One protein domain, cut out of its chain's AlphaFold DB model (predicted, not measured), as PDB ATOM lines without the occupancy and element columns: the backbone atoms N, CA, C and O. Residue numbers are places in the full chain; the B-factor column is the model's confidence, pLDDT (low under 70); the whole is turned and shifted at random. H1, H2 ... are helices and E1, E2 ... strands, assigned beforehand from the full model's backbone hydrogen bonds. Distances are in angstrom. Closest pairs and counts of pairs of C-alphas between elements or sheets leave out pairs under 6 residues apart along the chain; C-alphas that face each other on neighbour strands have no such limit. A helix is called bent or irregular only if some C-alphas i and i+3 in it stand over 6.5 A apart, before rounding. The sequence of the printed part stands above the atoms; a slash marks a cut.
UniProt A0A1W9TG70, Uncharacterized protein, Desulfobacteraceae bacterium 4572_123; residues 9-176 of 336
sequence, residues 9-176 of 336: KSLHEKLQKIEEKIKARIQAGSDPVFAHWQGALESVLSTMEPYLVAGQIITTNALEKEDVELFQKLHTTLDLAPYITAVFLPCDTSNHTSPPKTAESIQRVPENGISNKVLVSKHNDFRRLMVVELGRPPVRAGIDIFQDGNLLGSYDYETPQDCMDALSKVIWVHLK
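AT A GLANCE: This is residues 9 to 176 of the 336 residues of an uncharacterized protein of Desulfobacteraceae bacterium 4572_123 (UniProt A0A1W9TG70). A twisted sheet of six strands forms the core, with H3 and H5 over one face, H2 and the short H4 over the other, and the long H1 packed on H2 as a helical hairpin away from the sheet. These are three layers, helices on both faces of a sheet. The printed part has 168 residues, with five named helices and six named strands in the chain order H1 H2 E1 H3 E2 H4 E3 E4 E5 E6 H5. The sheet order is E1 E2 E3 E4 E5 E6, mixed, and the class is mixed, helices and strands. The whole is compact, with a radius of gyration of the C-alphas of 15.0 A and spans of 41 by 32 by 30 A.

IN THESE COORDINATES: The sheet holds E1, residues 56 to 59; E2, 84 to 89; E3, 117 to 122; E4, 125 to 133, 21.0 A long; E5, 142 to 147; and E6, 150 to 156, 17.8 A. E4 bends by 72 degrees at residue 128. The helices are H1, residues 9 to 27, 27.4 A from C-alpha 9 at (72.955, 63.142, 70.021); H2, 32 to 48, 24.5 A; H3, 65 to 77, 18.7 A; H4, 91 to 97; and H5, 160 to 174, 19.7 A, ending with C-alpha 174 at (93.284, 88.474, 64.313). H5 is irregular: C-alphas 165 and 168 are 7.2 A apart.

HOW THE PARTS SIT: E1 and E2 are parallel, with N 88 and O 58 at 2.8 A; with H3 they form a strand-helix-strand unit, two parallel neighbour strands with a helix between, whose crossover is left-handed. E2 and E3 are antiparallel, with N 87 and O 119 at 2.8 A. E3 E4 E5 E6 form a meander, each strand the antiparallel neighbour of the one before: N 130 and O 120 are 2.8 A apart, N 133 and O 142 2.8 A, N 145 and O 153 3.0 A. H2 is on the sheet at a height of 8.8 A and runs across the strands, at 87 degrees to E2 on the local plane; its C-alpha 34 is 5.3 A from that of Asn 150, the closest of H2 and E6. On the opposite face H3 runs along E1 at 2 degrees and H5 along E4 at 13 degrees, both on the local plane. H1 and H2 touch at a shallow tilt of 19 degrees, opposite ways, closest at the C-alphas of Ile 22 and Ala 35, 5.5 A. H4 is on the sheet, and its residues only just touch H2, through residues 40 to 44 of H2 alone, with 3 pairs of C-alphas within 8 A; the closest are those of Ala 40 and Thr 97, 6.0 A. Every O i to N i+4 pair is within hydrogen-bond range in H1 and H2, against 7 of 9 in H3, 9 of 11 in H5 and 0 of 3 in H4, which has 3 of 4 O i to N i+3 pairs within range.

THE WHOLE: The C-alphas of Ala 28 and Lys 65, the two farthest apart, are 44.4 A apart. The printed part has no cut, and the one long link is H4 to E3, residues 98 to 116. Mean pLDDT of the printed part is 87.2; it is under 70 at residues 61, 95 to 107, 110 to 113 and 137.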
ATOM      1  N   LYS A   9      74.089  62.213  70.069       77.81
ATOM      2  CA  LYS A   9      72.955  63.142  70.021       77.81
ATOM      3  C   LYS A   9      73.398  64.606  70.131       77.81
ATOM      4  O   LYS A   9      72.982  65.426  69.320       77.81
ATOM      5  N   SER A  10      74.275  64.925  71.087       84.62
ATOM      6  CA  SER A  10      74.796  66.287  71.259       84.62
ATOM      7  C   SER A  10      75.641  66.745  70.069       84.62
ATOM      8  O   SER A  10      75.602  67.928  69.731       84.62
ATOM      9  N   LEU A  11      76.405  65.844  69.442       84.62
ATOM     10  CA  LEU A  11      77.165  66.170  68.234       84.62
ATOM     11  C   LEU A  11      76.224  66.472  67.063       84.62
ATOM     12  O   LEU A  11      76.389  67.489  66.394       84.62
ATOM     13  N   HIS A  12      75.203  65.640  66.853       86.94
ATOM     14  CA  HIS A  12      74.220  65.839  65.788       86.94
ATOM     15  C   HIS A  12      73.501  67.194  65.903       86.94
ATOM     16  O   HIS A  12      73.431  67.941  64.930       86.94
ATOM     17  N   GLU A  13      73.058  67.565  67.109       90.06
ATOM     18  CA  GLU A  13      72.434  68.869  67.370       90.06
ATOM     19  C   GLU A  13      73.377  70.048  67.068       90.06
ATOM     20  O   GLU A  13      72.941  71.085  66.561       90.06
ATOM     21  N   LYS A  14      74.678  69.915  67.359       89.00
ATOM     22  CA  LYS A  14      75.678  70.946  67.031       89.00
ATOM     23  C   LYS A  14      75.884  71.081  65.523       89.00
ATOM     24  O   LYS A  14      75.907  72.204  65.028       89.00
ATOM     25  N   LEU A  15      75.992  69.966  64.801       89.31
ATOM     26  CA  LEU A  15      76.156  69.974  63.344       89.31
ATOM     27  C   LEU A  15      74.932  70.582  62.646       89.31
ATOM     28  O   LEU A  15      75.089  71.429  61.769       89.31
ATOM     29  N   GLN A  16      73.719  70.270  63.110       91.69
ATOM     30  CA  GLN A  16      72.495  70.892  62.599       91.69
ATOM     31  C   GLN A  16      72.491  72.418  62.803       91.69
ATOM     32  O   GLN A  16      72.173  73.173  61.885       91.69
ATOM     33  N   LYS A  17      72.921  72.899  63.978       93.44
ATOM     34  CA  LYS A  17      73.062  74.346  64.232       93.44
ATOM     35  C   LYS A  17      74.076  75.010  63.300       93.44
ATOM     36  O   LYS A  17      73.910  76.178  62.960       93.44
ATOM     37  N   ILE A  18      75.135  74.306  62.895       93.00
ATOM     38  CA  ILE A  18      76.102  74.830  61.921       93.00
ATOM     39  C   ILE A  18      75.445  74.974  60.544       93.00
ATOM     40  O   ILE A  18      75.596  76.018  59.915       93.00
ATOM     41  N   GLU A  19      74.654  73.996  60.099       92.50
ATOM     42  CA  GLU A  19      73.900  74.104  58.841       92.50
ATOM     43  C   GLU A  19      72.923  75.287  58.840       92.50
ATOM     44  O   GLU A  19      72.825  76.024  57.854       92.50
ATOM     45  N   GLU A  20      72.226  75.511  59.953       94.94
ATOM     46  CA  GLU A  20      71.348  76.669  60.134       94.94
ATOM     47  C   GLU A  20      72.130  77.989  60.080       94.94
ATOM     48  O   GLU A  20      71.712  78.921  59.389       94.94
ATOM     49  N   LYS A  21      73.303  78.059  60.727       94.88
ATOM     50  CA  LYS A  21      74.199  79.225  60.642       94.88
ATOM     51  C   LYS A  21      74.656  79.495  59.212       94.88
ATOM     52  O   LYS A  21      74.670  80.655  58.809       94.88
ATOM     53  N   ILE A  22      75.030  78.463  58.451       93.69
ATOM     54  CA  ILE A  22      75.437  78.615  57.045       93.69
ATOM     55  C   ILE A  22      74.300  79.262  56.247       93.69
ATOM     56  O   ILE A  22      74.514  80.281  55.592       93.69
ATOM     57  N   LYS A  23      73.076  78.724  56.354       94.75
ATOM     58  CA  LYS A  23      71.894  79.271  55.667       94.75
ATOM     59  C   LYS A  23      71.636  80.725  56.056       94.75
ATOM     60  O   LYS A  23      71.420  81.555  55.177       94.75
ATOM     61  N   ALA A  24      71.702  81.043  57.349       96.06
ATOM     62  CA  ALA A  24      71.494  82.399  57.848       96.06
ATOM     63  C   ALA A  24      72.549  83.390  57.322       96.06
ATOM     64  O   ALA A  24      72.200  84.499  56.929       96.06
ATOM     65  N   ARG A  25      73.828  82.990  57.260       95.06
ATOM     66  CA  ARG A  25      74.923  83.814  56.710       95.06
ATOM     67  C   ARG A  25      74.714  84.113  55.226       95.06
ATOM     68  O   ARG A  25      74.815  85.265  54.819       95.06
ATOM     69  N   ILE A  26      74.352  83.097  54.438       94.12
ATOM     70  CA  ILE A  26      74.058  83.256  53.005       94.12
ATOM     71  C   ILE A  26      72.859  84.190  52.798       94.12
ATOM     72  O   ILE A  26      72.916  85.103  51.979       94.12
ATOM     73  N   GLN A  27      71.788  84.023  53.581       95.56
ATOM     74  CA  GLN A  27      70.626  84.920  53.543       95.56
ATOM     75  C   GLN A  27      70.976  86.363  53.938       95.56
ATOM     76  O   GLN A  27      70.380  87.300  53.412       95.56
ATOM     77  N   ALA A  28      71.948  86.545  54.834       94.56
ATOM     78  CA  ALA A  28      72.467  87.849  55.237       94.56
ATOM     79  C   ALA A  28      73.469  88.460  54.233       94.56
ATOM     80  O   ALA A  28      73.955  89.566  54.468       94.56
ATOM     81  N   GLY A  29      73.762  87.776  53.121       93.69
ATOM     82  CA  GLY A  29      74.589  88.288  52.025       93.69
ATOM     83  C   GLY A  29      76.045  87.815  52.014       93.69
ATOM     84  O   GLY A  29      76.814  88.305  51.191       93.69
ATOM     85  N   SER A  30      76.443  86.882  52.886       92.31
ATOM     86  CA  SER A  30      77.761  86.244  52.779       92.31
ATOM     87  C   SER A  30      77.868  85.385  51.524       92.31
ATOM     88  O   SER A  30      76.904  84.731  51.122       92.31
ATOM     89  N   ASP A  31      79.071  85.335  50.950       90.31
ATOM     90  CA  ASP A  31      79.369  84.444  49.835       90.31
ATOM     91  C   ASP A  31      79.132  82.974  50.254       90.31
ATOM     92  O   ASP A  31      79.707  82.527  51.260       90.31
ATOM     93  N   PRO A  32      78.307  82.202  49.516       90.31
ATOM     94  CA  PRO A  32      78.072  80.791  49.805       90.31
ATOM     95  C   PRO A  32      79.353  79.968  49.948       90.31
ATOM     96  O   PRO A  32      79.419  79.102  50.822       90.31
ATOM     97  N   VAL A  33      80.384  80.255  49.149       87.19
ATOM     98  CA  VAL A  33      81.678  79.566  49.193       87.19
ATOM     99  C   VAL A  33      82.302  79.696  50.578       87.19
ATOM    100  O   VAL A  33      82.601  78.691  51.226       87.19
ATOM    101  N   PHE A  34      82.458  80.925  51.069       89.19
ATOM    102  CA  PHE A  34      83.091  81.189  52.361       89.19
ATOM    103  C   PHE A  34      82.221  80.735  53.535       89.19
ATOM    104  O   PHE A  34      82.748  80.217  54.524       89.19
ATOM    105  N   ALA A  35      80.896  80.853  53.415       91.69
ATOM    106  CA  ALA A  35      79.967  80.362  54.425       91.69
ATOM    107  C   ALA A  35      80.075  78.839  54.603       91.69
ATOM    108  O   ALA A  35      80.162  78.362  55.739       91.69
ATOM    109  N   HIS A  36      80.127  78.085  53.502       90.88
ATOM    110  CA  HIS A  36      80.297  76.633  53.536       90.88
ATOM    111  C   HIS A  36      81.687  76.215  54.022       90.88
ATOM    112  O   HIS A  36      81.777  75.307  54.849       90.88
ATOM    113  N   TRP A  37      82.754  76.890  53.578       89.38
ATOM    114  CA  TRP A  37      84.114  76.638  54.071       89.38
ATOM    115  C   TRP A  37      84.215  76.828  55.578       89.38
ATOM    116  O   TRP A  37      84.629  75.912  56.288       89.38
ATOM    117  N   GLN A  38      83.775  77.978  56.094       92.44
ATOM    118  CA  GLN A  38      83.805  78.216  57.531       92.44
ATOM    119  C   GLN A  38      82.966  77.173  58.284       92.44
ATOM    120  O   GLN A  38      83.401  76.680  59.319       92.44
ATOM    121  N   GLY A  39      81.796  76.793  57.765       92.31
ATOM    122  CA  GLY A  39      80.955  75.763  58.376       92.31
ATOM    123  C   GLY A  39      81.617  74.381  58.464       92.31
ATOM    124  O   GLY A  39      81.502  73.710  59.492       92.31
ATOM    125  N   ALA A  40      82.362  73.969  57.434       89.94
ATOM    126  CA  ALA A  40      83.132  72.723  57.463       89.94
ATOM    127  C   ALA A  40      84.224  72.764  58.551       89.94
ATOM    128  O   ALA A  40      84.331  71.842  59.362       89.94
ATOM    129  N   LEU A  41      84.967  73.871  58.643       91.75
ATOM    130  CA  LEU A  41      86.009  74.072  59.659       91.75
ATOM    131  C   LEU A  41      85.423  74.142  61.085       91.75
ATOM    132  O   LEU A  41      85.957  73.527  62.010       91.75
ATOM    133  N   GLU A  42      84.285  74.826  61.265       93.44
ATOM    134  CA  GLU A  42      83.532  74.860  62.530       93.44
ATOM    135  C   GLU A  42      83.081  73.457  62.963       93.44
ATOM    136  O   GLU A  42      83.074  73.157  64.159       93.44
ATOM    137  N   SER A  43      82.726  72.585  62.015       91.50
ATOM    138  CA  SER A  43      82.276  71.216  62.301       91.50
ATOM    139  C   SER A  43      83.402  70.348  62.865       91.50
ATOM    140  O   SER A  43      83.184  69.591  63.815       91.50
ATOM    141  N   VAL A  44      84.625  70.509  62.349       90.56
ATOM    142  CA  VAL A  44      85.820  69.838  62.890       90.56
ATOM    143  C   VAL A  44      86.089  70.302  64.319       90.56
ATOM    144  O   VAL A  44      86.193  69.476  65.226       90.56
ATOM    145  N   LEU A  45      86.135  71.619  64.548       92.00
ATOM    146  CA  LEU A  45      86.363  72.180  65.883       92.00
ATOM    147  C   LEU A  45      85.273  71.760  66.880       92.00
ATOM    148  O   LEU A  45      85.587  71.413  68.013       92.00
ATOM    149  N   SER A  46      84.010  71.711  66.447       90.94
ATOM    150  CA  SER A  46      82.881  71.263  67.278       90.94
ATOM    151  C   SER A  46      82.964  69.776  67.629       90.94
ATOM    152  O   SER A  46      82.572  69.376  68.723       90.94
ATOM    153  N   THR A  47      83.501  68.953  66.724       89.38
ATOM    154  CA  THR A  47      83.751  67.525  66.978       89.38
ATOM    155  C   THR A  47      84.881  67.337  67.991       89.38
ATOM    156  O   THR A  47      84.784  66.495  68.882       89.38
ATOM    157  N   MET A  48      85.926  68.162  67.893       90.00
ATOM    158  CA  MET A  48      87.093  68.124  68.778       90.00
ATOM    159  C   MET A  48      86.875  68.841  70.117       90.00
ATOM    160  O   MET A  48      87.708  68.705  71.011       90.00
ATOM    161  N   GLU A  49      85.772  69.576  70.285       90.62
ATOM    162  CA  GLU A  49      85.489  70.448  71.435       90.62
ATOM    163  C   GLU A  49      85.735  69.814  72.816       90.62
ATOM    164  O   GLU A  49      86.378  70.469  73.635       90.62
ATOM    165  N   PRO A  50      85.350  68.548  73.096       89.94
ATOM    166  CA  PRO A  50      85.633  67.916  74.393       89.94
ATOM    167  C   PRO A  50      87.129  67.772  74.702       89.94
ATOM    168  O   PRO A  50      87.530  67.613  75.857       89.94
ATOM    169  N   TYR A  51      87.964  67.786  73.666       90.94
ATOM    170  CA  TYR A  51      89.401  67.584  73.763       90.94
ATOM    171  C   TYR A  51      90.184  68.892  73.741       90.94
ATOM    172  O   TYR A  51      91.289  68.896  74.285       90.94
ATOM    173  N   LEU A  52      89.618  69.969  73.182       91.88
ATOM    174  CA  LEU A  52      90.255  71.281  73.071       91.88
ATOM    175  C   LEU A  52      90.725  71.790  74.435       91.88
ATOM    176  O   LEU A  52      89.992  71.754  75.424       91.88
ATOM    177  N   VAL A  53      91.954  72.297  74.471       91.38
ATOM    178  CA  VAL A  53      92.556  72.900  75.660       91.38
ATOM    179  C   VAL A  53      92.984  74.314  75.304       91.38
ATOM    180  O   VAL A  53      93.673  74.541  74.309       91.38
ATOM    181  N   ALA A  54      92.549  75.279  76.108       91.88
ATOM    182  CA  ALA A  54      92.899  76.669  75.884       91.88
ATOM    183  C   ALA A  54      94.407  76.907  76.113       91.88
ATOM    184  O   ALA A  54      95.017  76.318  77.006       91.88
ATOM    185  N   GLY A  55      95.015  77.753  75.285       92.12
ATOM    186  CA  GLY A  55      96.456  77.999  75.245       92.12
ATOM    187  C   GLY A  55      97.286  76.854  74.657       92.12
ATOM    188  O   GLY A  55      98.507  76.873  74.809       92.12
ATOM    189  N   GLN A  56      96.665  75.852  74.020       92.31
ATOM    190  CA  GLN A  56      97.363  74.678  73.490       92.31
ATOM    191  C   GLN A  56      96.914  74.311  72.071       92.31
ATOM    192  O   GLN A  56      95.786  74.593  71.647       92.31
ATOM    193  N   ILE A  57      97.827  73.661  71.349       94.88
ATOM    194  CA  ILE A  57      97.533  72.934  70.119       94.88
ATOM    195  C   ILE A  57      97.416  71.449  70.452       94.88
ATOM    196  O   ILE A  57      98.285  70.883  71.109       94.88
ATOM    197  N   ILE A  58      96.329  70.829  70.006       93.81
ATOM    198  CA  ILE A  58      96.126  69.382  70.111       93.81
ATOM    199  C   ILE A  58      96.162  68.755  68.719       93.81
ATOM    200  O   ILE A  58      96.093  69.457  67.715       93.81
ATOM    201  N   THR A  59      96.223  67.432  68.656       92.12
ATOM    202  CA  THR A  59      96.122  66.666  67.411       92.12
ATOM    203  C   THR A  59      95.141  65.505  67.586       92.12
ATOM    204  O   THR A  59      94.692  65.228  68.701       92.12
ATOM    205  N   THR A  60      94.783  64.840  66.490       79.50
ATOM    206  CA  THR A  60      94.074  63.556  66.504       79.50
ATOM    207  C   THR A  60      95.003  62.409  66.937       79.50
ATOM    208  O   THR A  60      96.227  62.538  66.927       79.50
ATOM    209  N   ASN A  61      94.425  61.279  67.360       66.81
ATOM    210  CA  ASN A  61      95.121  60.264  68.169       66.81
ATOM    211  C   ASN A  61      96.057  59.297  67.406       66.81
ATOM    212  O   ASN A  61      96.443  58.272  67.960       66.81
ATOM    213  N   ALA A  62      96.462  59.612  66.176       75.00
ATOM    214  CA  ALA A  62      97.552  58.918  65.492       75.00
ATOM    215  C   ALA A  62      98.234  59.891  64.527       75.00
ATOM    216  O   ALA A  62      97.571  60.472  63.669       75.00
ATOM    217  N   LEU A  63      99.541  60.089  64.701       84.88
ATOM    218  CA  LEU A  63     100.377  60.853  63.782       84.88
ATOM    219  C   LEU A  63     101.387  59.913  63.139       84.88
ATOM    220  O   LEU A  63     102.057  59.151  63.839       84.88
ATOM    221  N   GLU A  64     101.523  60.017  61.823       84.50
ATOM    222  CA  GLU A  64     102.643  59.420  61.106       84.50
ATOM    223  C   GLU A  64     103.951  60.103  61.513       84.50
ATOM    224  O   GLU A  64     103.957  61.258  61.945       84.50
ATOM    225  N   LYS A  65     105.085  59.411  61.359       82.88
ATOM    226  CA  LYS A  65     106.400  59.919  61.796       82.88
ATOM    227  C   LYS A  65     106.701  61.329  61.262       82.88
ATOM    228  O   LYS A  65     107.237  62.162  61.984       82.88
ATOM    229  N   GLU A  66     106.332  61.587  60.013       78.88
ATOM    230  CA  GLU A  66     106.543  62.868  59.330       78.88
ATOM    231  C   GLU A  66     105.676  63.994  59.920       78.88
ATOM    232  O   GLU A  66     106.119  65.139  60.021       78.88
ATOM    233  N   ASP A  67     104.472  63.657  60.387       87.62
ATOM    234  CA  ASP A  67     103.551  64.590  61.035       87.62
ATOM    235  C   ASP A  67     103.912  64.831  62.507       87.62
ATOM    236  O   ASP A  67     103.643  65.912  63.034       87.62
ATOM    237  N   VAL A  68     104.552  63.857  63.171       90.25
ATOM    238  CA  VAL A  68     105.049  64.000  64.550       90.25
ATOM    239  C   VAL A  68     106.049  65.147  64.642       90.25
ATOM    240  O   VAL A  68     105.909  65.993  65.521       90.25
ATOM    241  N   GLU A  69     107.024  65.210  63.733       89.56
ATOM    242  CA  GLU A  69     108.049  66.262  63.743       89.56
ATOM    243  C   GLU A  69     107.428  67.653  63.547       89.56
ATOM    244  O   GLU A  69     107.739  68.597  64.281       89.56
ATOM    245  N   LEU A  70     106.491  67.780  62.601       90.12
ATOM    246  CA  LEU A  70     105.794  69.039  62.336       90.12
ATOM    247  C   LEU A  70     104.906  69.461  63.516       90.12
ATOM    248  O   LEU A  70     104.939  70.621  63.933       90.12
ATOM    249  N   PHE A  71     104.140  68.525  64.081       93.19
ATOM    250  CA  PHE A  71     103.307  68.784  65.250       93.19
ATOM    251  C   PHE A  71     104.149  69.180  66.463       93.19
ATOM    252  O   PHE A  71     103.821  70.161  67.121       93.19
ATOM    253  N   GLN A  72     105.249  68.476  66.747       91.81
ATOM    254  CA  GLN A  72     106.154  68.812  67.849       91.81
ATOM    255  C   GLN A  72     106.753  70.206  67.680       91.81
ATOM    256  O   GLN A  72     106.820  70.965  68.651       91.81
ATOM    257  N   LYS A  73     107.132  70.570  66.449       91.94
ATOM    258  CA  LYS A  73     107.619  71.913  66.139       91.94
ATOM    259  C   LYS A  73     106.562  72.967  66.460       91.94
ATOM    260  O   LYS A  73     106.832  73.844  67.273       91.94
ATOM    261  N   LEU A  74     105.356  72.836  65.907       94.06
ATOM    262  CA  LEU A  74     104.236  73.748  66.173       94.06
ATOM    263  C   LEU A  74     103.869  73.805  67.658       94.06
ATOM    264  O   LEU A  74     103.711  74.884  68.217       94.06
ATOM    265  N   HIS A  75     103.754  72.651  68.310       93.38
ATOM    266  CA  HIS A  75     103.436  72.552  69.730       93.38
ATOM    267  C   HIS A  75     104.458  73.290  70.590       93.38
ATOM    268  O   HIS A  75     104.085  73.899  71.589       93.38
ATOM    269  N   THR A  76     105.725  73.274  70.182       92.06
ATOM    270  CA  THR A  76     106.804  73.963  70.883       92.06
ATOM    271  C   THR A  76     106.791  75.466  70.606       92.06
ATOM    272  O   THR A  76     106.792  76.244  71.562       92.06
ATOM    273  N   THR A  77     106.751  75.872  69.331       92.50
ATOM    274  CA  THR A  77     107.016  77.252  68.879       92.50
ATOM    275  C   THR A  77     105.805  78.177  68.875       92.50
ATOM    276  O   THR A  77     105.969  79.398  68.917       92.50
ATOM    277  N   LEU A  78     104.589  77.630  68.824       94.06
ATOM    278  CA  LEU A  78     103.383  78.431  68.677       94.06
ATOM    279  C   LEU A  78     103.029  79.156  69.981       94.06
ATOM    280  O   LEU A  78     102.806  78.545  71.030       94.06
ATOM    281  N   ASP A  79     102.933  80.481  69.904       95.00
ATOM    282  CA  ASP A  79     102.561  81.327  71.033       95.00
ATOM    283  C   ASP A  79     101.039  81.525  71.068       95.00
ATOM    284  O   ASP A  79     100.474  82.344  70.337       95.00
ATOM    285  N   LEU A  80     100.365  80.738  71.911       94.31
ATOM    286  CA  LEU A  80      98.915  80.756  72.075       94.31
ATOM    287  C   LEU A  80      98.510  81.411  73.396       94.31
ATOM    288  O   LEU A  80      98.868  80.956  74.482       94.31
ATOM    289  N   ALA A  81      97.676  82.444  73.299       93.75
ATOM    290  CA  ALA A  81      97.022  83.047  74.453       93.75
ATOM    291  C   ALA A  81      96.059  82.048  75.150       93.75
ATOM    292  O   ALA A  81      95.486  81.183  74.484       93.75
ATOM    293  N   PRO A  82      95.778  82.203  76.458       92.44
ATOM    294  CA  PRO A  82      94.991  81.260  77.265       92.44
ATOM    295  C   PRO A  82      93.495  81.216  76.914       92.44
ATOM    296  O   PRO A  82      92.742  80.459  77.507       92.44
ATOM    297  N   TYR A  83      93.050  82.004  75.935       92.50
ATOM    298  CA  TYR A  83      91.694  81.973  75.377       92.50
ATOM    299  C   TYR A  83      91.669  81.479  73.921       92.50
ATOM    300  O   TYR A  83      90.635  81.576  73.262       92.50
ATOM    301  N   ILE A  84      92.797  81.008  73.387       95.31
ATOM    302  CA  ILE A  84      92.923  80.459  72.033       95.31
ATOM    303  C   ILE A  84      93.020  78.944  72.117       95.31
ATOM    304  O   ILE A  84      93.608  78.411  73.047       95.31
ATOM    305  N   THR A  85      92.465  78.244  71.141       95.81
ATOM    306  CA  THR A  85      92.664  76.805  70.973       95.81
ATOM    307  C   THR A  85      93.118  76.529  69.553       95.81
ATOM    308  O   THR A  85      92.711  77.235  68.623       95.81
ATOM    309  N   ALA A  86      93.940  75.499  69.384       97.00
ATOM    310  CA  ALA A  86      94.370  75.056  68.070       97.00
ATOM    311  C   ALA A  86      94.252  73.537  67.905       97.00
ATOM    312  O   ALA A  86      94.380  72.781  68.869       97.00
ATOM    313  N   VAL A  87      94.008  73.097  66.673       95.56
ATOM    314  CA  VAL A  87      93.982  71.684  66.282       95.56
ATOM    315  C   VAL A  87      94.884  71.502  65.075       95.56
ATOM    316  O   VAL A  87      94.643  72.105  64.032       95.56
ATOM    317  N   PHE A  88      95.906  70.669  65.214       95.00
ATOM    318  CA  PHE A  88      96.666  70.132  64.099       95.00
ATOM    319  C   PHE A  88      95.891  68.972  63.473       95.00
ATOM    320  O   PHE A  88      95.418  68.073  64.171       95.00
ATOM    321  N   LEU A  89      95.749  69.010  62.154       91.31
ATOM    322  CA  LEU A  89      95.122  67.973  61.355       91.31
ATOM    323  C   LEU A  89      96.193  67.357  60.451       91.31
ATOM    324  O   LEU A  89      96.697  68.059  59.563       91.31
ATOM    325  N   PRO A  90      96.536  66.072  60.652       88.44
ATOM    326  CA  PRO A  90      97.431  65.371  59.747       88.44
ATOM    327  C   PRO A  90      96.808  65.253  58.357       88.44
ATOM    328  O   PRO A  90      95.587  65.373  58.185       88.44
ATOM    329  N   CYS A  91      97.664  64.989  57.376       81.56
ATOM    330  CA  CYS A  91      97.328  64.824  55.967       81.56
ATOM    331  C   CYS A  91      96.046  63.995  55.748       81.56
ATOM    332  O   CYS A  91      95.086  64.491  55.151       81.56
ATOM    333  N   ASP A  92      95.968  62.805  56.343       77.06
ATOM    334  CA  ASP A  92      94.840  61.878  56.184       77.06
ATOM    335  C   ASP A  92      93.511  62.429  56.708       77.06
ATOM    336  O   ASP A  92      92.453  62.196  56.129       77.06
ATOM    337  N   THR A  93      93.546  63.208  57.791       76.62
ATOM    338  CA  THR A  93      92.329  63.792  58.375       76.62
ATOM    339  C   THR A  93      91.928  65.081  57.659       76.62
ATOM    340  O   THR A  93      90.742  65.381  57.510       76.62
ATOM    341  N   SER A  94      92.910  65.852  57.189       75.81
ATOM    342  CA  SER A  94      92.700  67.160  56.568       75.81
ATOM    343  C   SER A  94      91.833  67.097  55.301       75.81
ATOM    344  O   SER A  94      91.015  67.991  55.071       75.81
ATOM    345  N   ASN A  95      91.934  66.022  54.514       67.00
ATOM    346  CA  ASN A  95      91.215  65.863  53.244       67.00
ATOM    347  C   ASN A  95      89.694  65.764  53.427       67.00
ATOM    348  O   ASN A  95      88.923  66.135  52.539       67.00
ATOM    349  N   HIS A  96      89.249  65.332  54.607       65.94
ATOM    350  CA  HIS A  96      87.833  65.225  54.951       65.94
ATOM    351  C   HIS A  96      87.193  66.567  55.344       65.94
ATOM    352  O   HIS A  96      85.997  66.612  55.618       65.94
ATOM    353  N   THR A  97      87.960  67.663  55.357       67.94
ATOM    354  CA  THR A  97      87.492  68.997  55.785       67.94
ATOM    355  C   THR A  97      86.998  69.895  54.643       67.94
ATOM    356  O   THR A  97      86.731  71.077  54.857       67.94
ATOM    357  N   SER A  98      86.846  69.350  53.432       61.81
ATOM    358  CA  SER A  98      86.386  70.114  52.266       61.81
ATOM    359  C   SER A  98      84.871  70.378  52.311       61.81
ATOM    360  O   SER A  98      84.103  69.458  52.607       61.81
ATOM    361  N   PRO A  99      84.402  71.597  51.986       61.38
ATOM    362  CA  PRO A  99      82.978  71.876  51.846       61.38
ATOM    363  C   PRO A  99      82.380  71.136  50.635       61.38
ATOM    364  O   PRO A  99      83.114  70.598  49.801       61.38
ATOM    365  N   PRO A 100      81.040  71.119  50.497       57.31
ATOM    366  CA  PRO A 100      80.371  70.559  49.325       57.31
ATOM    367  C   PRO A 100      80.920  71.144  48.009       57.31
ATOM    368  O   PRO A 100      81.268  72.322  47.960       57.31
ATOM    369  N   LYS A 101      80.950  70.338  46.932       56.00
ATOM    370  CA  LYS A 101      81.538  70.629  45.595       56.00
ATOM    371  C   LYS A 101      80.961  71.848  44.838       56.00
ATOM    372  O   LYS A 101      81.189  71.998  43.645       56.00
ATOM    373  N   THR A 102      80.175  72.698  45.484       45.25
ATOM    374  CA  THR A 102      79.404  73.788  44.873       45.25
ATOM    375  C   THR A 102      80.145  75.130  44.832       45.25
ATOM    376  O   THR A 102      79.510  76.154  44.615       45.25
ATOM    377  N   ALA A 103      81.463  75.152  45.044       47.59
ATOM    378  CA  ALA A 103      82.252  76.373  45.173       47.59
ATOM    379  C   ALA A 103      83.532  76.329  44.326       47.59
ATOM    380  O   ALA A 103      84.240  75.321  44.349       47.59
ATOM    381  N   GLU A 104      83.861  77.429  43.635       49.25
ATOM    382  CA  GLU A 104      85.214  77.635  43.106       49.25
ATOM    383  C   GLU A 104      86.220  77.523  44.259       49.25
ATOM    384  O   GLU A 104      86.027  78.061  45.354       49.25
ATOM    385  N   SER A 105      87.254  76.718  44.044       57.03
ATOM    386  CA  SER A 105      88.097  76.231  45.122       57.03
ATOM    387  C   SER A 105      89.028  77.331  45.642       57.03
ATOM    388  O   SER A 105      89.983  77.714  44.974       57.03
ATOM    389  N   ILE A 106      88.808  77.784  46.878       63.56
ATOM    390  CA  ILE A 106      89.821  78.522  47.656       63.56
ATOM    391  C   ILE A 106      90.907  77.586  48.208       63.56
ATOM    392  O   ILE A 106      91.696  77.986  49.062       63.56
ATOM    393  N   GLN A 107      90.946  76.321  47.767       69.12
ATOM    394  CA  GLN A 107      91.961  75.390  48.228       69.12
ATOM    395  C   GLN A 107      93.338  75.899  47.816       69.12
ATOM    396  O   GLN A 107      93.641  76.227  46.668       69.12
ATOM    397  N   ARG A 108      94.211  75.907  48.811       75.12
ATOM    398  CA  ARG A 108      95.651  76.098  48.660       75.12
ATOM    399  C   ARG A 108      96.359  74.858  48.119       75.12
ATOM    400  O   ARG A 108      97.546  74.895  47.803       75.12
ATOM    401  N   VAL A 109      95.606  73.775  48.024       73.56
ATOM    402  CA  VAL A 109      96.023  72.436  47.662       73.56
ATOM    403  C   VAL A 109      95.419  72.120  46.287       73.56
ATOM    404  O   VAL A 109      94.252  72.450  46.068       73.56
ATOM    405  N   PRO A 110      96.168  71.514  45.349       67.44
ATOM    406  CA  PRO A 110      95.590  70.996  44.108       67.44
ATOM    407  C   PRO A 110      94.435  70.020  44.384       67.44
ATOM    408  O   PRO A 110      94.357  69.461  45.470       67.44
ATOM    409  N   GLU A 111      93.595  69.731  43.388       62.22
ATOM    410  CA  GLU A 111      92.376  68.904  43.529       62.22
ATOM    411  C   GLU A 111      92.610  67.498  44.139       62.22
ATOM    412  O   GLU A 111      91.684  66.900  44.675       62.22
ATOM    413  N   ASN A 112      93.857  67.004  44.130       60.88
ATOM    414  CA  ASN A 112      94.295  65.757  44.779       60.88
ATOM    415  C   ASN A 112      95.525  65.930  45.692       60.88
ATOM    416  O   ASN A 112      96.191  64.952  46.031       60.88
ATOM    417  N   GLY A 113      95.908  67.165  46.015       62.78
ATOM    418  CA  GLY A 113      97.019  67.390  46.930       62.78
ATOM    419  C   GLY A 113      96.611  67.042  48.360       62.78
ATOM    420  O   GLY A 113      95.434  67.068  48.712       62.78
ATOM    421  N   ILE A 114      97.602  66.738  49.189       71.69
ATOM    422  CA  ILE A 114      97.415  66.461  50.610       71.69
ATOM    423  C   ILE A 114      98.297  67.436  51.379       71.69
ATOM    424  O   ILE A 114      99.393  67.777  50.926       71.69
ATOM    425  N   SER A 115      97.803  67.944  52.502       83.25
ATOM    426  CA  SER A 115      98.524  68.943  53.279       83.25
ATOM    427  C   SER A 115      98.056  68.973  54.723       83.25
ATOM    428  O   SER A 115      96.865  68.869  55.005       83.25
ATOM    429  N   ASN A 116      98.994  69.162  55.641       89.06
ATOM    430  CA  ASN A 116      98.670  69.373  57.040       89.06
ATOM    431  C   ASN A 116      97.953  70.708  57.223       89.06
ATOM    432  O   ASN A 116      98.343  71.728  56.643       89.06
ATOM    433  N   LYS A 117      96.939  70.708  58.091       91.31
ATOM    434  CA  LYS A 117      96.218  71.926  58.456       91.31
ATOM    435  C   LYS A 117      96.351  72.230  59.936       91.31
ATOM    436  O   LYS A 117      96.374  71.321  60.760       91.31
ATOM    437  N   VAL A 118      96.355  73.511  60.284       94.88
ATOM    438  CA  VAL A 118      96.130  73.954  61.664       94.88
ATOM    439  C   VAL A 118      94.868  74.792  61.703       94.88
ATOM    440  O   VAL A 118      94.767  75.802  61.012       94.88
ATOM    441  N   LEU A 119      93.899  74.384  62.515       95.81
ATOM    442  CA  LEU A 119      92.723  75.191  62.813       95.81
ATOM    443  C   LEU A 119      92.981  75.973  64.089       95.81
ATOM    444  O   LEU A 119      93.342  75.375  65.098       95.81
ATOM    445  N   VAL A 120      92.773  77.287  64.068       97.69
ATOM    446  CA  VAL A 120      92.956  78.146  65.244       97.69
ATOM    447  C   VAL A 120      91.720  79.004  65.453       97.69
ATOM    448  O   VAL A 120      91.203  79.611  64.518       97.69
ATOM    449  N   SER A 121      91.227  79.075  66.683       97.00
ATOM    450  CA  SER A 121      90.066  79.902  67.025       97.00
ATOM    451  C   SER A 121      90.112  80.344  68.482       97.00
ATOM    452  O   SER A 121      90.944  79.884  69.271       97.00
ATOM    453  N   LYS A 122      89.202  81.244  68.859       95.12
ATOM    454  CA  LYS A 122      88.945  81.487  70.278       95.12
ATOM    455  C   LYS A 122      88.312  80.241  70.886       95.12
ATOM    456  O   LYS A 122      87.453  79.604  70.283       95.12
ATOM    457  N   HIS A 123      88.740  79.903  72.094       92.25
ATOM    458  CA  HIS A 123      88.236  78.748  72.814       92.25
ATOM    459  C   HIS A 123      86.715  78.877  72.992       92.25
ATOM    460  O   HIS A 123      86.230  79.879  73.520       92.25
ATOM    461  N   ASN A 124      85.977  77.880  72.500       89.50
ATOM    462  CA  ASN A 124      84.510  77.817  72.475       89.50
ATOM    463  C   ASN A 124      83.800  78.954  71.700       89.50
ATOM    464  O   ASN A 124      82.592  79.133  71.847       89.50
ATOM    465  N   ASP A 125      84.512  79.709  70.853       92.56
ATOM    466  CA  ASP A 125      83.933  80.722  69.960       92.56
ATOM    467  C   ASP A 125      84.543  80.618  68.558       92.56
ATOM    468  O   ASP A 125      85.573  81.218  68.243       92.56
ATOM    469  N   PHE A 126      83.863  79.861  67.694       93.44
ATOM    470  CA  PHE A 126      84.301  79.594  66.321       93.44
ATOM    471  C   PHE A 126      83.742  80.595  65.297       93.44
ATOM    472  O   PHE A 126      83.808  80.353  64.094       93.44
ATOM    473  N   ARG A 127      83.190  81.736  65.744       93.75
ATOM    474  CA  ARG A 127      82.693  82.780  64.826       93.75
ATOM    475  C   ARG A 127      83.795  83.367  63.965       93.75
ATOM    476  O   ARG A 127      83.537  83.683  62.807       93.75
ATOM    477  N   ARG A 128      84.996  83.509  64.534       95.81
ATOM    478  CA  ARG A 128      86.226  83.844  63.816       95.81
ATOM    479  C   ARG A 128      87.216  82.702  63.998       95.81
ATOM    480  O   ARG A 128      87.572  82.376  65.131       95.81
ATOM    481  N   LEU A 129      87.661  82.125  62.892       95.56
ATOM    482  CA  LEU A 129      88.621  81.029  62.882       95.56
ATOM    483  C   LEU A 129      89.644  81.225  61.769       95.56
ATOM    484  O   LEU A 129      89.404  81.938  60.797       95.56
ATOM    485  N   MET A 130      90.792  80.596  61.945       96.12
ATOM    486  CA  MET A 130      91.891  80.586  60.998       96.12
ATOM    487  C   MET A 130      92.126  79.149  60.557       96.12
ATOM    488  O   MET A 130      92.090  78.239  61.389       96.12
ATOM    489  N   VAL A 131      92.398  78.960  59.272       94.25
ATOM    490  CA  VAL A 131      92.949  77.714  58.738       94.25
ATOM    491  C   VAL A 131      94.332  78.009  58.187       94.25
ATOM    492  O   VAL A 131      94.522  78.943  57.412       94.25
ATOM    493  N   VAL A 132      95.301  77.236  58.648       94.25
ATOM    494  CA  VAL A 132      96.691  77.296  58.214       94.25
ATOM    495  C   VAL A 132      96.952  76.081  57.350       94.25
ATOM    496  O   VAL A 132      96.648  74.971  57.774       94.25
ATOM    497  N   GLU A 133      97.529  76.284  56.177       91.81
ATOM    498  CA  GLU A 133      97.961  75.237  55.259       91.81
ATOM    499  C   GLU A 133      99.487  75.109  55.312       91.81
ATOM    500  O   GLU A 133     100.189  76.104  55.106       91.81
ATOM    501  N   LEU A 134     100.000  73.905  55.585       89.50
ATOM    502  CA  LEU A 134     101.434  73.641  55.786       89.50
ATOM    503  C   LEU A 134     102.019  72.599  54.815       89.50
ATOM    504  O   LEU A 134     103.075  72.026  55.074       89.50
ATOM    505  N   GLY A 135     101.355  72.345  53.688       77.19
ATOM    506  CA  GLY A 135     101.807  71.370  52.698       77.19
ATOM    507  C   GLY A 135     103.062  71.800  51.939       77.19
ATOM    508  O   GLY A 135     103.340  72.986  51.756       77.19
ATOM    509  N   ARG A 136     103.820  70.812  51.455       71.50
ATOM    510  CA  ARG A 136     104.992  71.036  50.595       71.50
ATOM    511  C   ARG A 136     104.556  71.389  49.162       71.50
ATOM    512  O   ARG A 136     103.480  70.958  48.740       71.50
ATOM    513  N   PRO A 137     105.382  72.118  48.384       65.88
ATOM    514  CA  PRO A 137     105.091  72.409  46.982       65.88
ATOM    515  C   PRO A 137     104.649  71.150  46.210       65.88
ATOM    516  O   PRO A 137     105.253  70.092  46.397       65.88
ATOM    517  N   PRO A 138     103.608  71.232  45.359       71.06
ATOM    518  CA  PRO A 138     102.956  72.441  44.837       71.06
ATOM    519  C   PRO A 138     101.857  73.048  45.735       71.06
ATOM    520  O   PRO A 138     101.127  73.928  45.280       71.06
ATOM    521  N   VAL A 139     101.701  72.596  46.985       75.56
ATOM    522  CA  VAL A 139     100.770  73.217  47.940       75.56
ATOM    523  C   VAL A 139     101.246  74.621  48.308       75.56
ATOM    524  O   VAL A 139     102.424  74.831  48.596       75.56
ATOM    525  N   ARG A 140     100.323  75.588  48.314       82.38
ATOM    526  CA  ARG A 140     100.600  76.970  48.724       82.38
ATOM    527  C   ARG A 140     100.455  77.113  50.234       82.38
ATOM    528  O   ARG A 140      99.335  77.194  50.736       82.38
ATOM    529  N   ALA A 141     101.570  77.180  50.956       89.62
ATOM    530  CA  ALA A 141     101.537  77.469  52.385       89.62
ATOM    531  C   ALA A 141     100.849  78.818  52.649       89.62
ATOM    532  O   ALA A 141     101.062  79.796  51.926       89.62
ATOM    533  N   GLY A 142      99.991  78.874  53.664       92.56
ATOM    534  CA  GLY A 142      99.237  80.094  53.922       92.56
ATOM    535  C   GLY A 142      98.233  80.028  55.046       92.56
ATOM    536  O   GLY A 142      98.029  78.987  55.661       92.56
ATOM    537  N   ILE A 143      97.629  81.179  55.324       94.81
ATOM    538  CA  ILE A 143      96.678  81.371  56.413       94.81
ATOM    539  C   ILE A 143      95.453  82.088  55.862       94.81
ATOM    540  O   ILE A 143      95.561  83.230  55.417       94.81
ATOM    541  N   ASP A 144      94.290  81.457  55.967       94.00
ATOM    542  CA  ASP A 144      93.007  82.076  55.643       94.00
ATOM    543  C   ASP A 144      92.213  82.346  56.915       94.00
ATOM    544  O   ASP A 144      92.176  81.531  57.842       94.00
ATOM    545  N   ILE A 145      91.584  83.519  56.970       95.69
ATOM    546  CA  ILE A 145      90.874  84.000  58.154       95.69
ATOM    547  C   ILE A 145      89.409  84.169  57.805       95.69
ATOM    548  O   ILE A 145      89.045  85.016  56.991       95.69
ATOM    549  N   PHE A 146      88.564  83.415  58.488       95.25
ATOM    550  CA  PHE A 146      87.125  83.466  58.313       95.25
ATOM    551  C   PHE A 146      86.467  84.177  59.481       95.25
ATOM    552  O   PHE A 146      86.867  84.004  60.636       95.25
ATOM    553  N   GLN A 147      85.424  84.948  59.190       95.69
ATOM    554  CA  GLN A 147      84.492  85.405  60.203       95.69
ATOM    555  C   GLN A 147      83.066  85.468  59.673       95.69
ATOM    556  O   GLN A 147      82.793  86.112  58.660       95.69
ATOM    557  N   ASP A 148      82.150  84.878  60.443       94.81
ATOM    558  CA  ASP A 148      80.707  84.945  60.219       94.81
ATOM    559  C   ASP A 148      80.300  84.660  58.758       94.81
ATOM    560  O   ASP A 148      79.372  85.261  58.233       94.81
ATOM    561  N   GLY A 149      80.988  83.717  58.110       91.56
ATOM    562  CA  GLY A 149      80.750  83.288  56.733       91.56
ATOM    563  C   GLY A 149      81.517  84.055  55.661       91.56
ATOM    564  O   GLY A 149      81.254  83.834  54.487       91.56
ATOM    565  N   ASN A 150      82.454  84.932  56.029       93.00
ATOM    566  CA  ASN A 150      83.227  85.747  55.089       93.00
ATOM    567  C   ASN A 150      84.729  85.484  55.236       93.00
ATOM    568  O   ASN A 150      85.218  85.314  56.354       93.00
ATOM    569  N   LEU A 151      85.468  85.521  54.125       92.31
ATOM    570  CA  LEU A 151      86.930  85.570  54.136       92.31
ATOM    571  C   LEU A 151      87.379  87.003  54.460       92.31
ATOM    572  O   LEU A 151      87.177  87.920  53.671       92.31
ATOM    573  N   LEU A 152      87.972  87.201  55.635       93.81
ATOM    574  CA  LEU A 152      88.477  88.506  56.072       93.81
ATOM    575  C   LEU A 152      89.847  88.842  55.491       93.81
ATOM    576  O   LEU A 152      90.205  90.013  55.387       93.81
ATOM    577  N   GLY A 153      90.640  87.823  55.185       91.44
ATOM    578  CA  GLY A 153      92.000  87.997  54.714       91.44
ATOM    579  C   GLY A 153      92.699  86.668  54.495       91.44
ATOM    580  O   GLY A 153      92.290  85.634  55.027       91.44
ATOM    581  N   SER A 154      93.756  86.739  53.701       92.50
ATOM    582  CA  SER A 154      94.536  85.605  53.235       92.50
ATOM    583  C   SER A 154      96.011  86.009  53.233       92.50
ATOM    584  O   SER A 154      96.347  87.100  52.766       92.50
ATOM    585  N   TYR A 155      96.873  85.176  53.811       93.31
ATOM    586  CA  TYR A 155      98.324  85.353  53.821       93.31
ATOM    587  C   TYR A 155      98.963  84.192  53.074       93.31
ATOM    588  O   TYR A 155      98.757  83.040  53.451       93.31
ATOM    589  N   ASP A 156      99.751  84.503  52.052       91.25
ATOM    590  CA  ASP A 156     100.505  83.523  51.276       91.25
ATOM    591  C   ASP A 156     101.975  83.556  51.695       91.25
ATOM    592  O   ASP A 156     102.537  84.630  51.917       91.25
ATOM    593  N   TYR A 157     102.593  82.381  51.786       91.19
ATOM    594  CA  TYR A 157     104.006  82.228  52.118       91.19
ATOM    595  C   TYR A 157     104.699  81.332  51.094       91.19
ATOM    596  O   TYR A 157     104.081  80.436  50.515       91.19
ATOM    597  N   GLU A 158     105.995  81.566  50.882       88.12
ATOM    598  CA  GLU A 158     106.803  80.772  49.951       88.12
ATOM    599  C   GLU A 158     107.013  79.346  50.468       88.12
ATOM    600  O   GLU A 158     106.952  78.387  49.696       88.12
ATOM    601  N   THR A 159     107.214  79.195  51.782       89.50
ATOM    602  CA  THR A 159     107.431  77.895  52.418       89.50
ATOM    603  C   THR A 159     106.512  77.672  53.629       89.50
ATOM    604  O   THR A 159     106.071  78.630  54.274       89.50
ATOM    605  N   PRO A 160     106.249  76.405  54.016       90.44
ATOM    606  CA  PRO A 160     105.587  76.094  55.285       90.44
ATOM    607  C   PRO A 160     106.318  76.670  56.498       90.44
ATOM    608  O   PRO A 160     105.681  77.000  57.495       90.44
ATOM    609  N   GLN A 161     107.644  76.804  56.414       91.25
ATOM    610  CA  GLN A 161     108.453  77.350  57.494       91.25
ATOM    611  C   GLN A 161     108.138  78.827  57.736       91.25
ATOM    612  O   GLN A 161     107.811  79.187  58.864       91.25
ATOM    613  N   ASP A 162     108.120  79.641  56.678       93.19
ATOM    614  CA  ASP A 162     107.785  81.067  56.778       93.19
ATOM    615  C   ASP A 162     106.364  81.270  57.323       93.19
ATOM    616  O   ASP A 162     106.107  82.169  58.127       93.19
ATOM    617  N   CYS A 163     105.437  80.391  56.920       94.56
ATOM    618  CA  CYS A 163     104.068  80.379  57.425       94.56
ATOM    619  C   CYS A 163     104.024  80.121  58.940       94.56
ATOM    620  O   CYS A 163     103.364  80.859  59.673       94.56
ATOM    621  N   MET A 164     104.757  79.111  59.427       94.19
ATOM    622  CA  MET A 164     104.847  78.805  60.860       94.19
ATOM    623  C   MET A 164     105.493  79.939  61.656       94.19
ATOM    624  O   MET A 164     104.987  80.292  62.722       94.19
ATOM    625  N   ASP A 165     106.560  80.540  61.132       93.38
ATOM    626  CA  ASP A 165     107.289  81.615  61.809       93.38
ATOM    627  C   ASP A 165     106.431  82.886  61.940       93.38
ATOM    628  O   ASP A 165     106.499  83.607  62.940       93.38
ATOM    629  N   ALA A 166     105.539  83.134  60.977       95.06
ATOM    630  CA  ALA A 166     104.577  84.230  61.037       95.06
ATOM    631  C   ALA A 166     103.316  83.913  61.867       95.06
ATOM    632  O   ALA A 166     102.623  84.840  62.309       95.06
ATOM    633  N   LEU A 167     102.995  82.635  62.093       96.12
ATOM    634  CA  LEU A 167     101.681  82.201  62.572       96.12
ATOM    635  C   LEU A 167     101.291  82.821  63.920       96.12
ATOM    636  O   LEU A 167     100.196  83.375  64.041       96.12
ATOM    637  N   SER A 168     102.190  82.805  64.909       95.50
ATOM    638  CA  SER A 168     101.952  83.414  66.229       95.50
ATOM    639  C   SER A 168     101.522  84.880  66.103       95.50
ATOM    640  O   SER A 168     100.533  85.309  66.699       95.50
ATOM    641  N   LYS A 169     102.208  85.658  65.255       95.06
ATOM    642  CA  LYS A 169     101.889  87.073  65.022       95.06
ATOM    643  C   LYS A 169     100.496  87.240  64.414       95.06
ATOM    644  O   LYS A 169      99.736  88.098  64.864       95.06
ATOM    645  N   VAL A 170     100.146  86.428  63.415       96.38
ATOM    646  CA  VAL A 170      98.828  86.496  62.762       96.38
ATOM    647  C   VAL A 170      97.714  86.139  63.752       96.38
ATOM    648  O   VAL A 170      96.713  86.856  63.820       96.38
ATOM    649  N   ILE A 171      97.913  85.115  64.591       95.94
ATOM    650  CA  ILE A 171      96.980  84.740  65.668       95.94
ATOM    651  C   ILE A 171      96.753  85.916  66.622       95.94
ATOM    652  O   ILE A 171      95.607  86.283  66.891       95.94
ATOM    653  N   TRP A 172      97.826  86.549  67.103       93.94
ATOM    654  CA  TRP A 172      97.730  87.679  68.028       93.94
ATOM    655  C   TRP A 172      97.016  88.894  67.435       93.94
ATOM    656  O   TRP A 172      96.311  89.595  68.162       93.94
ATOM    657  N   VAL A 173      97.166  89.145  66.133       94.00
ATOM    658  CA  VAL A 173      96.479  90.246  65.441       94.00
ATOM    659  C   VAL A 173      94.989  89.945  65.283       94.00
ATOM    660  O   VAL A 173      94.146  90.770  65.642       94.00
ATOM    661  N   HIS A 174      94.646  88.763  64.770       95.38
ATOM    662  CA  HIS A 174      93.284  88.474  64.313       95.38
ATOM    663  C   HIS A 174      92.389  87.856  65.374       95.38
ATOM    664  O   HIS A 174      91.176  88.071  65.350       95.38
ATOM    665  N   LEU A 175      92.953  87.142  66.342       94.31
ATOM    666  CA  LEU A 175      92.193  86.512  67.418       94.31
ATOM    667  C   LEU A 175      92.341  87.243  68.753       94.31
ATOM    668  O   LEU A 175      91.877  86.736  69.773       94.31
ATOM    669  N   LYS A 176      92.898  88.465  68.763       88.19
ATOM    670  CA  LYS A 176      93.009  89.300  69.966       88.19
ATOM    671  C   LYS A 176      91.696  89.344  70.755       88.19
ATOM    672  O   LYS A 176      90.601  89.537  70.206       88.19
TER     673      LYS A 176